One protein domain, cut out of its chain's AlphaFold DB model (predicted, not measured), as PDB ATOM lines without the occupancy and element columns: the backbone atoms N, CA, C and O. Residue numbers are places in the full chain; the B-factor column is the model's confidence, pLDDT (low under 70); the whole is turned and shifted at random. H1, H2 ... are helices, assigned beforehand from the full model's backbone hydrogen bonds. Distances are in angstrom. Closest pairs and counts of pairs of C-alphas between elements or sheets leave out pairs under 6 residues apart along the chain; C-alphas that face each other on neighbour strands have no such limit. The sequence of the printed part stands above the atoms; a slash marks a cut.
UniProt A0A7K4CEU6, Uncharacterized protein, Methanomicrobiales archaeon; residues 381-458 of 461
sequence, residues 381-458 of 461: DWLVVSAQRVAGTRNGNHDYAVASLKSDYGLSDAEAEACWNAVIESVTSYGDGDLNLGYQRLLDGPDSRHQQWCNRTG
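What this domain is: This is residues 381 to 458 of the 461 residues of an uncharacterized protein of Methanomicrobiales archaeon (UniProt A0A7K4CEU6). A long helix, H3, has H1 and H2 packed crosswise on it, and beyond its other end H4 and then H5 run on as an arm that makes the length of the domain. The printed part has 78 residues with five named helices, H1 to H5 in that order, and no named strand; the class is all helix, with mostly crossed helix packing. It is elongated, spanning 45 by 24 by 17 A, and only just compact, close to loose, with a radius of gyration of the C-alphas of 13.7 A.

Where its parts are: Find C-alpha 413 at (2.535, 26.849, -10.875); from there H3, residues 413 to 430, runs 26.0 A to C-alpha 430 at (-18.081, 21.452, 3.956). Before it come H1, residues 381 to 392, 16.5 A, and H2, residues 398 to 409, 15.9 A. After it come H4, residues 435 to 444, 14.0 A, and H5, residues 449 to 457, 11.9 A, ending at C-alpha 457, (-37.537, 10.981, -6.811).

How they stand to each other: Start at the hub, H3. Its residues 413 to 420 alone touch H2, opposite ways at a steep tilt of 57 degrees; the closest C-alphas, Val 402 and Ala 416, are 5.3 A apart. Its residues 419 to 423 alone touch H1, only just about perpendicular at 73 degrees, closest at the C-alphas of Ala 387 and Val 423, 5.7 A. With residues 386 to 390 alone, H1 touches H2 at a steep tilt of 46 degrees, opposite ways; the closest C-alphas are Arg 389 and Ala 401, 5.4 A. Residues 424 to 430 of H3 alone touch H4, at 68 degrees, a steep tilt only just short of about perpendicular; the closest C-alphas are Thr 428 and Leu 435, 4.5 A. H4 and H5 touch only at the corner, closest at the C-alphas of Asp 444 and Gln 451, 6.6 A. H5 is apart from H1, H2 and H3. In H1, H2, H3, H4 and H5, every O i to N i+4 pair is within hydrogen-bond range.

The domain as a whole: Look at Ser 412 and Gly 458 for the two C-alphas farthest apart, 45.2 A. The printed part has no cut, and its four links between helices are tight. The mean pLDDT of the printed part is 71.7; residues 381 to 396, 426 to 427, 430 and 441 to 458 are under 70.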
ATOM      1  N   ASP A 381     -15.065  27.111 -14.574       63.62
ATOM      2  CA  ASP A 381     -14.864  25.673 -14.839       63.62
ATOM      3  C   ASP A 381     -13.594  25.141 -14.149       63.62
ATOM      4  O   ASP A 381     -13.492  23.954 -13.825       63.62
ATOM      5  N   TRP A 382     -12.640  26.026 -13.859       63.56
ATOM      6  CA  TRP A 382     -11.431  25.707 -13.115       63.56
ATOM      7  C   TRP A 382     -11.676  25.105 -11.740       63.56
ATOM      8  O   TRP A 382     -10.980  24.157 -11.380       63.56
ATOM      9  N   LEU A 383     -12.676  25.574 -10.988       60.81
ATOM     10  CA  LEU A 383     -12.989  25.022  -9.664       60.81
ATOM     11  C   LEU A 383     -13.361  23.546  -9.761       60.81
ATOM     12  O   LEU A 383     -13.044  22.737  -8.895       60.81
ATOM     13  N   VAL A 384     -14.005  23.194 -10.859       59.88
ATOM     14  CA  VAL A 384     -14.681  21.919 -11.063       59.88
ATOM     15  C   VAL A 384     -13.691  20.893 -11.537       59.88
ATOM     16  O   VAL A 384     -13.585  19.816 -10.960       59.88
ATOM     17  N   VAL A 385     -12.917  21.265 -12.546       64.25
ATOM     18  CA  VAL A 385     -11.758  20.503 -12.982       64.25
ATOM     19  C   VAL A 385     -10.819  20.261 -11.806       64.25
ATOM     20  O   VAL A 385     -10.386  19.134 -11.579       64.25
ATOM     21  N   SER A 386     -10.536  21.297 -11.019       64.88
ATOM     22  CA  SER A 386      -9.651  21.172  -9.864       64.88
ATOM     23  C   SER A 386     -10.234  20.199  -8.845       64.88
ATOM     24  O   SER A 386      -9.550  19.259  -8.446       64.88
ATOM     25  N   ALA A 387     -11.519  20.324  -8.513       63.94
ATOM     26  CA  ALA A 387     -12.203  19.416  -7.603       63.94
ATOM     27  C   ALA A 387     -12.231  17.964  -8.108       63.94
ATOM     28  O   ALA A 387     -11.972  17.044  -7.329       63.94
ATOM     29  N   GLN A 388     -12.428  17.750  -9.413       64.44
ATOM     30  CA  GLN A 388     -12.320  16.436 -10.052       64.44
ATOM     31  C   GLN A 388     -10.919  15.841  -9.893       64.44
ATOM     32  O   GLN A 388     -10.791  14.662  -9.555       64.44
ATOM     33  N   ARG A 389      -9.862  16.636 -10.104       67.44
ATOM     34  CA  ARG A 389      -8.479  16.166  -9.935       67.44
ATOM     35  C   ARG A 389      -8.174  15.835  -8.489       67.44
ATOM     36  O   ARG A 389      -7.603  14.775  -8.237       67.44
ATOM     37  N   VAL A 390      -8.616  16.656  -7.538       64.31
ATOM     38  CA  VAL A 390      -8.422  16.337  -6.121       64.31
ATOM     39  C   VAL A 390      -9.178  15.057  -5.743       64.31
ATOM     40  O   VAL A 390      -8.591  14.162  -5.132       64.31
ATOM     41  N   ALA A 391     -10.420  14.883  -6.191       61.06
ATOM     42  CA  ALA A 391     -11.210  13.684  -5.909       61.06
ATOM     43  C   ALA A 391     -10.664  12.408  -6.558       61.06
ATOM     44  O   ALA A 391     -10.643  11.350  -5.927       61.06
ATOM     45  N   GLY A 392     -10.175  12.507  -7.797       62.06
ATOM     46  CA  GLY A 392      -9.534  11.403  -8.508       62.06
ATOM     47  C   GLY A 392      -8.312  10.853  -7.767       62.06
ATOM     48  O   GLY A 392      -8.031   9.659  -7.854       62.06
ATOM     49  N   THR A 393      -7.635  11.679  -6.961       65.00
ATOM     50  CA  THR A 393      -6.514  11.205  -6.134       65.00
ATOM     51  C   THR A 393      -6.936  10.408  -4.905       65.00
ATOM     52  O   THR A 393      -6.073   9.739  -4.339       65.00
ATOM     53  N   ARG A 394      -8.214  10.479  -4.480       54.59
ATOM     54  CA  ARG A 394      -8.826   9.907  -3.251       54.59
ATOM     55  C   ARG A 394      -8.112  10.181  -1.913       54.59
ATOM     56  O   ARG A 394      -8.726  10.018  -0.869       54.59
ATOM     57  N   ASN A 395      -6.865  10.639  -1.939       59.28
ATOM     58  CA  ASN A 395      -5.977  10.860  -0.802       59.28
ATOM     59  C   ASN A 395      -5.520  12.328  -0.705       59.28
ATOM     60  O   ASN A 395      -4.642  12.629   0.100       59.28
ATOM     61  N   GLY A 396      -6.035  13.221  -1.559       64.06
ATOM     62  CA  GLY A 396      -5.619  14.623  -1.588       64.06
ATOM     63  C   GLY A 396      -4.137  14.789  -1.933       64.06
ATOM     64  O   GLY A 396      -3.443  15.576  -1.295       64.06
ATOM     65  N   ASN A 397      -3.632  14.034  -2.916       81.06
ATOM     66  CA  ASN A 397      -2.241  14.175  -3.348       81.06
ATOM     67  C   ASN A 397      -2.072  15.498  -4.106       81.06
ATOM     68  O   ASN A 397      -2.288  15.564  -5.317       81.06
ATOM     69  N   HIS A 398      -1.687  16.521  -3.346       87.44
ATOM     70  CA  HIS A 398      -1.358  17.863  -3.800       87.44
ATOM     71  C   HIS A 398      -0.499  17.853  -5.067       87.44
ATOM     72  O   HIS A 398      -0.915  18.368  -6.101       87.44
ATOM     73  N   ASP A 399       0.659  17.190  -5.011       88.38
ATOM     74  CA  ASP A 399       1.649  17.232  -6.087       88.38
ATOM     75  C   ASP A 399       1.099  16.634  -7.382       88.38
ATOM     76  O   ASP A 399       1.343  17.165  -8.463       88.38
ATOM     77  N   TYR A 400       0.313  15.558  -7.286       85.12
ATOM     78  CA  TYR A 400      -0.356  14.984  -8.450       85.12
ATOM     79  C   TYR A 400      -1.418  15.928  -9.019       85.12
ATOM     80  O   TYR A 400      -1.476  16.116 -10.233       85.12
ATOM     81  N   ALA A 401      -2.268  16.506  -8.169       82.19
ATOM     82  CA  ALA A 401      -3.348  17.373  -8.625       82.19
ATOM     83  C   ALA A 401      -2.804  18.655  -9.269       82.19
ATOM     84  O   ALA A 401      -3.217  18.992 -10.377       82.19
ATOM     85  N   VAL A 402      -1.821  19.304  -8.640       88.06
ATOM     86  CA  VAL A 402      -1.126  20.476  -9.190       88.06
ATOM     87  C   VAL A 402      -0.396  20.110 -10.486       88.06
ATOM     88  O   VAL A 402      -0.540  20.812 -11.486       88.06
ATOM     89  N   ALA A 403       0.326  18.984 -10.536       87.25
ATOM     90  CA  ALA A 403       0.995  18.542 -11.764       87.25
ATOM     91  C   ALA A 403       0.010  18.236 -12.905       87.25
ATOM     92  O   ALA A 403       0.276  18.601 -14.049       87.25
ATOM     93  N   SER A 404      -1.131  17.607 -12.608       82.06
ATOM     94  CA  SER A 404      -2.179  17.316 -13.591       82.06
ATOM     95  C   SER A 404      -2.851  18.593 -14.089       82.06
ATOM     96  O   SER A 404      -3.047  18.731 -15.290       82.06
ATOM     97  N   LEU A 405      -3.132  19.556 -13.209       82.38
ATOM     98  CA  LEU A 405      -3.666  20.864 -13.594       82.38
ATOM     99  C   LEU A 405      -2.714  21.613 -14.536       82.38
ATOM    100  O   LEU A 405      -3.140  22.174 -15.542       82.38
ATOM    101  N   LYS A 406      -1.409  21.568 -14.263       87.19
ATOM    102  CA  LYS A 406      -0.391  22.159 -15.143       87.19
ATOM    103  C   LYS A 406      -0.296  21.448 -16.491       87.19
ATOM    104  O   LYS A 406      -0.224  22.108 -17.521       87.19
ATOM    105  N   SER A 407      -0.254  20.118 -16.471       82.31
ATOM    106  CA  SER A 407      -0.102  19.287 -17.670       82.31
ATOM    107  C   SER A 407      -1.312  19.403 -18.591       82.31
ATOM    108  O   SER A 407      -1.162  19.668 -19.778       82.31
ATOM    109  N   ASP A 408      -2.508  19.236 -18.033       74.69
ATOM    110  CA  ASP A 408      -3.730  19.047 -18.812       74.69
ATOM    111  C   ASP A 408      -4.386  20.387 -19.179       74.69
ATOM    112  O   ASP A 408      -5.119  20.464 -20.160       74.69
ATOM    113  N   TYR A 409      -4.104  21.448 -18.409       74.06
ATOM    114  CA  TYR A 409      -4.707  22.775 -18.582       74.06
ATOM    115  C   TYR A 409      -3.666  23.887 -18.775       74.06
ATOM    116  O   TYR A 409      -3.983  25.068 -18.655       74.06
ATOM    117  N   GLY A 410      -2.398  23.543 -19.033       78.50
ATOM    118  CA  GLY A 410      -1.342  24.522 -19.324       78.50
ATOM    119  C   GLY A 410      -1.197  25.631 -18.271       78.50
ATOM    120  O   GLY A 410      -0.809  26.756 -18.601       78.50
ATOM    121  N   LEU A 411      -1.575  25.353 -17.019       83.56
ATOM    122  CA  LEU A 411      -1.547  26.335 -15.941       83.56
ATOM    123  C   LEU A 411      -0.111  26.571 -15.473       83.56
ATOM    124  O   LEU A 411       0.717  25.659 -15.434       83.56
ATOM    125  N   SER A 412       0.182  27.808 -15.083       88.12
ATOM    126  CA  SER A 412       1.384  28.116 -14.310       88.12
ATOM    127  C   SER A 412       1.317  27.477 -12.921       88.12
ATOM    128  O   SER A 412       0.238  27.142 -12.432       88.12
ATOM    129  N   ASP A 413       2.468  27.354 -12.254       90.25
ATOM    130  CA  ASP A 413       2.535  26.849 -10.875       90.25
ATOM    131  C   ASP A 413       1.592  27.622  -9.945       90.25
ATOM    132  O   ASP A 413       0.823  27.025  -9.205       90.25
ATOM    133  N   ALA A 414       1.585  28.956 -10.041       90.62
ATOM    134  CA  ALA A 414       0.735  29.803  -9.212       90.62
ATOM    135  C   ALA A 414      -0.767  29.623  -9.504       90.62
ATOM    136  O   ALA A 414      -1.570  29.626  -8.574       90.62
ATOM    137  N   GLU A 415      -1.153  29.461 -10.776       86.31
ATOM    138  CA  GLU A 415      -2.548  29.203 -11.167       86.31
ATOM    139  C   GLU A 415      -3.016  27.831 -10.663       86.31
ATOM    140  O   GLU A 415      -4.082  27.731 -10.062       86.31
ATOM    141  N   ALA A 416      -2.212  26.782 -10.864       86.38
ATOM    142  CA  ALA A 416      -2.536  25.433 -10.407       86.38
ATOM    143  C   ALA A 416      -2.621  25.348  -8.873       86.38
ATOM    144  O   ALA A 416      -3.502  24.671  -8.342       86.38
ATOM    145  N   GLU A 417      -1.767  26.087  -8.165       89.19
ATOM    146  CA  GLU A 417      -1.827  26.195  -6.708       89.19
ATOM    147  C   GLU A 417      -3.052  26.956  -6.213       89.19
ATOM    148  O   GLU A 417      -3.707  26.539  -5.260       89.19
ATOM    149  N   ALA A 418      -3.405  28.072  -6.851       82.94
ATOM    150  CA  ALA A 418      -4.624  28.798  -6.509       82.94
ATOM    151  C   ALA A 418      -5.865  27.911  -6.706       82.94
ATOM    152  O   ALA A 418      -6.729  27.845  -5.830       82.94
ATOM    153  N   CYS A 419      -5.896  27.171  -7.817       78.12
ATOM    154  CA  CYS A 419      -6.908  26.172  -8.130       78.12
ATOM    155  C   CYS A 419      -7.046  25.105  -7.032       78.12
ATOM    156  O   CYS A 419      -8.143  24.860  -6.526       78.12
ATOM    157  N   TRP A 420      -5.925  24.500  -6.632       83.19
ATOM    158  CA  TRP A 420      -5.880  23.517  -5.553       83.19
ATOM    159  C   TRP A 420      -6.380  24.098  -4.226       83.19
ATOM    160  O   TRP A 420      -7.273  23.530  -3.594       83.19
ATOM    161  N   ASN A 421      -5.831  25.242  -3.815       82.31
ATOM    162  CA  ASN A 421      -6.132  25.848  -2.522       82.31
ATOM    163  C   ASN A 421      -7.611  26.222  -2.398       82.31
ATOM    164  O   ASN A 421      -8.213  25.940  -1.366       82.31
ATOM    165  N   ALA A 422      -8.219  26.766  -3.454       72.94
ATOM    166  CA  ALA A 422      -9.641  27.100  -3.449       72.94
ATOM    167  C   ALA A 422     -10.542  25.858  -3.323       72.94
ATOM    168  O   ALA A 422     -11.562  25.895  -2.628       72.94
ATOM    169  N   VAL A 423     -10.165  24.738  -3.954       70.69
ATOM    170  CA  VAL A 423     -10.886  23.466  -3.800       70.69
ATOM    171  C   VAL A 423     -10.730  22.925  -2.391       70.69
ATOM    172  O   VAL A 423     -11.728  22.550  -1.784       70.69
ATOM    173  N   ILE A 424      -9.507  22.887  -1.857       77.00
ATOM    174  CA  ILE A 424      -9.278  22.414  -0.493       77.00
ATOM    175  C   ILE A 424     -10.049  23.281   0.491       77.00
ATOM    176  O   ILE A 424     -10.794  22.730   1.290       77.00
ATOM    177  N   GLU A 425      -9.967  24.605   0.409       73.56
ATOM    178  CA  GLU A 425     -10.740  25.508   1.265       73.56
ATOM    179  C   GLU A 425     -12.243  25.200   1.197       73.56
ATOM    180  O   GLU A 425     -12.884  24.996   2.231       73.56
ATOM    181  N   SER A 426     -12.783  25.050  -0.015       66.44
ATOM    182  CA  SER A 426     -14.195  24.725  -0.234       66.44
ATOM    183  C   SER A 426     -14.582  23.374   0.373       66.44
ATOM    184  O   SER A 426     -15.512  23.304   1.176       66.44
ATOM    185  N   VAL A 427     -13.863  22.295   0.054       67.88
ATOM    186  CA  VAL A 427     -14.174  20.943   0.550       67.88
ATOM    187  C   VAL A 427     -14.014  20.873   2.068       67.88
ATOM    188  O   VAL A 427     -14.865  20.322   2.764       67.88
ATOM    189  N   THR A 428     -12.956  21.474   2.605       71.12
ATOM    190  CA  THR A 428     -12.681  21.467   4.044       71.12
ATOM    191  C   THR A 428     -13.736  22.274   4.810       71.12
ATOM    192  O   THR A 428     -14.128  21.874   5.906       71.12
ATOM    193  N   SER A 429     -14.275  23.353   4.224       71.31
ATOM    194  CA  SER A 429     -15.404  24.101   4.802       71.31
ATOM    195  C   SER A 429     -16.676  23.250   4.914       71.31
ATOM    196  O   SER A 429     -17.342  23.284   5.946       71.31
ATOM    197  N   TYR A 430     -16.961  22.401   3.917       65.19
ATOM    198  CA  TYR A 430     -18.081  21.452   3.956       65.19
ATOM    199  C   TYR A 430     -17.911  20.372   5.028       65.19
ATOM    200  O   TYR A 430     -18.900  19.829   5.521       65.19
ATOM    201  N   GLY A 431     -16.671  20.042   5.385       70.06
ATOM    202  CA  GLY A 431     -16.328  19.046   6.396       70.06
ATOM    203  C   GLY A 431     -16.019  19.611   7.779       70.06
ATOM    204  O   GLY A 431     -15.396  18.911   8.568       70.06
ATOM    205  N   ASP A 432     -16.403  20.857   8.077       80.94
ATOM    206  CA  ASP A 432     -16.117  21.525   9.360       80.94
ATOM    207  C   ASP A 432     -14.616  21.545   9.729       80.94
ATOM    208  O   ASP A 432     -14.244  21.421  10.896       80.94
ATOM    209  N   GLY A 433     -13.730  21.681   8.738       77.25
ATOM    210  CA  GLY A 433     -12.279  21.610   8.942       77.25
ATOM    211  C   GLY A 433     -11.649  20.253   8.590       77.25
ATOM    212  O   GLY A 433     -10.424  20.162   8.547       77.25
ATOM    213  N   ASP A 434     -12.448  19.217   8.308       80.62
ATOM    214  CA  ASP A 434     -11.977  17.883   7.911       80.62
ATOM    215  C   ASP A 434     -12.207  17.631   6.412       80.62
ATOM    216  O   ASP A 434     -13.336  17.556   5.926       80.62
ATOM    217  N   LEU A 435     -11.115  17.462   5.664       73.38
ATOM    218  CA  LEU A 435     -11.151  17.245   4.218       73.38
ATOM    219  C   LEU A 435     -11.864  15.937   3.823       73.38
ATOM    220  O   LEU A 435     -12.621  15.919   2.854       73.38
ATOM    221  N   ASN A 436     -11.651  14.844   4.566       74.94
ATOM    222  CA  ASN A 436     -12.265  13.546   4.271       74.94
ATOM    223  C   ASN A 436     -13.767  13.581   4.544       74.94
ATOM    224  O   ASN A 436     -14.552  13.061   3.752       74.94
ATOM    225  N   LEU A 437     -14.168  14.228   5.641       71.69
ATOM    226  CA  LEU A 437     -15.575  14.451   5.948       71.69
ATOM    227  C   LEU A 437     -16.235  15.367   4.912       71.69
ATOM    228  O   LEU A 437     -17.370  15.114   4.520       71.69
ATOM    229  N   GLY A 438     -15.526  16.392   4.434       70.81
ATOM    230  CA  GLY A 438     -15.973  17.254   3.341       70.81
ATOM    231  C   GLY A 438     -16.258  16.464   2.066       70.81
ATOM    232  O   GLY A 438     -17.349  16.563   1.507       70.81
ATOM    233  N   TYR A 439     -15.327  15.594   1.659       70.56
ATOM    234  CA  TYR A 439     -15.533  14.680   0.531       70.56
ATOM    235  C   TYR A 439     -16.707  13.736   0.745       70.56
ATOM    236  O   TYR A 439     -17.556  13.601  -0.135       70.56
ATOM    237  N   GLN A 440     -16.779  13.101   1.912       70.81
ATOM    238  CA  GLN A 440     -17.873  12.198   2.237       70.81
ATOM    239  C   GLN A 440     -19.224  12.922   2.192       70.81
ATOM    240  O   GLN A 440     -20.187  12.383   1.662       70.81
ATOM    241  N   ARG A 441     -19.314  14.157   2.695       68.94
ATOM    242  CA  ARG A 441     -20.545  14.958   2.644       68.94
ATOM    243  C   ARG A 441     -20.918  15.368   1.217       68.94
ATOM    244  O   ARG A 441     -22.100  15.351   0.890       68.94
ATOM    245  N   LEU A 442     -19.944  15.674   0.362       63.28
ATOM    246  CA  LEU A 442     -20.195  15.978  -1.051       63.28
ATOM    247  C   LEU A 442     -20.670  14.752  -1.848       63.28
ATOM    248  O   LEU A 442     -21.503  14.893  -2.742       63.28
ATOM    249  N   LEU A 443     -20.168  13.557  -1.520       63.91
ATOM    250  CA  LEU A 443     -20.492  12.310  -2.225       63.91
ATOM    251  C   LEU A 443     -21.751  11.615  -1.689       63.91
ATOM    252  O   LEU A 443     -22.615  11.209  -2.467       63.91
ATOM    253  N   ASP A 444     -21.889  11.548  -0.367       66.62
ATOM    254  CA  ASP A 444     -22.870  10.708   0.333       66.62
ATOM    255  C   ASP A 444     -23.710  11.490   1.356       66.62
ATOM    256  O   ASP A 444     -24.619  10.941   1.980       66.62
ATOM    257  N   GLY A 445     -23.396  12.768   1.584       64.56
ATOM    258  CA  GLY A 445     -24.125  13.606   2.529       64.56
ATOM    259  C   GLY A 445     -25.555  13.917   2.080       64.56
ATOM    260  O   GLY A 445     -25.926  13.672   0.935       64.56
ATOM    261  N   PRO A 446     -26.375  14.514   2.966       64.19
ATOM    262  CA  PRO A 446     -27.744  14.928   2.638       64.19
ATOM    263  C   PRO A 446     -27.799  15.873   1.438       64.19
ATOM    264  O   PRO A 446     -28.795  15.893   0.716       64.19
ATOM    265  N   ASP A 447     -26.710  16.609   1.227       55.66
ATOM    266  CA  ASP A 447     -26.570  17.525   0.122       55.66
ATOM    267  C   ASP A 447     -26.007  16.882  -1.142       55.66
ATOM    268  O   ASP A 447     -25.920  17.625  -2.102       55.66
ATOM    269  N   SER A 448     -25.678  15.576  -1.182       57.28
ATOM    270  CA  SER A 448     -25.041  14.882  -2.318       57.28
ATOM    271  C   SER A 448     -25.971  14.602  -3.517       57.28
ATOM    272  O   SER A 448     -27.181  14.461  -3.348       57.28
ATOM    273  N   ARG A 449     -25.413  14.473  -4.746       55.78
ATOM    274  CA  ARG A 449     -26.202  14.355  -6.002       55.78
ATOM    275  C   ARG A 449     -27.136  13.174  -5.909       55.78
ATOM    276  O   ARG A 449     -28.313  13.265  -6.246       55.78
ATOM    277  N   HIS A 450     -26.576  12.079  -5.415       61.16
ATOM    278  CA  HIS A 450     -27.286  10.844  -5.185       61.16
ATOM    279  C   HIS A 450     -28.364  11.015  -4.111       61.16
ATOM    280  O   HIS A 450     -29.524  10.718  -4.381       61.16
ATOM    281  N   GLN A 451     -28.032  11.553  -2.933       63.09
ATOM    282  CA  GLN A 451     -28.986  11.659  -1.829       63.09
ATOM    283  C   GLN A 451     -30.130  12.640  -2.128       63.09
ATOM    284  O   GLN A 451     -31.279  12.370  -1.785       63.09
ATOM    285  N   GLN A 452     -29.867  13.748  -2.822       57.59
ATOM    286  CA  GLN A 452     -30.905  14.693  -3.237       57.59
ATOM    287  C   GLN A 452     -31.781  14.141  -4.362       57.59
ATOM    288  O   GLN A 452     -33.001  14.334  -4.351       57.59
ATOM    289  N   TRP A 453     -31.186  13.420  -5.318       59.75
ATOM    290  CA  TRP A 453     -31.945  12.675  -6.322       59.75
ATOM    291  C   TRP A 453     -32.850  11.633  -5.655       59.75
ATOM    292  O   TRP A 453     -34.046  11.589  -5.947       59.75
ATOM    293  N   CYS A 454     -32.321  10.892  -4.682       65.56
ATOM    294  CA  CYS A 454     -33.067   9.956  -3.851       65.56
ATOM    295  C   CYS A 454     -34.231  10.605  -3.109       65.56
ATOM    296  O   CYS A 454     -35.367  10.141  -3.201       65.56
ATOM    297  N   ASN A 455     -33.967  11.704  -2.404       63.50
ATOM    298  CA  ASN A 455     -34.970  12.407  -1.611       63.50
ATOM    299  C   ASN A 455     -36.111  12.954  -2.482       63.50
ATOM    300  O   ASN A 455     -37.265  12.931  -2.060       63.50
ATOM    301  N   ARG A 456     -35.804  13.441  -3.691       58.72
ATOM    302  CA  ARG A 456     -36.804  14.006  -4.608       58.72
ATOM    303  C   ARG A 456     -37.603  12.933  -5.335       58.72
ATOM    304  O   ARG A 456     -38.826  13.000  -5.382       58.72
ATOM    305  N   THR A 457     -36.906  11.974  -5.934       56.00
ATOM    306  CA  THR A 457     -37.537  10.981  -6.811       56.00
ATOM    307  C   THR A 457     -38.125   9.806  -6.036       56.00
ATOM    308  O   THR A 457     -38.917   9.043  -6.587       56.00
ATOM    309  N   GLY A 458     -37.713   9.620  -4.777       64.75
ATOM    310  CA  GLY A 458     -38.007   8.422  -3.993       64.75
ATOM    311  C   GLY A 458     -37.329   7.158  -4.535       64.75
ATOM    312  O   GLY A 458     -37.673   6.055  -4.111       64.75
TER     313      GLY A 458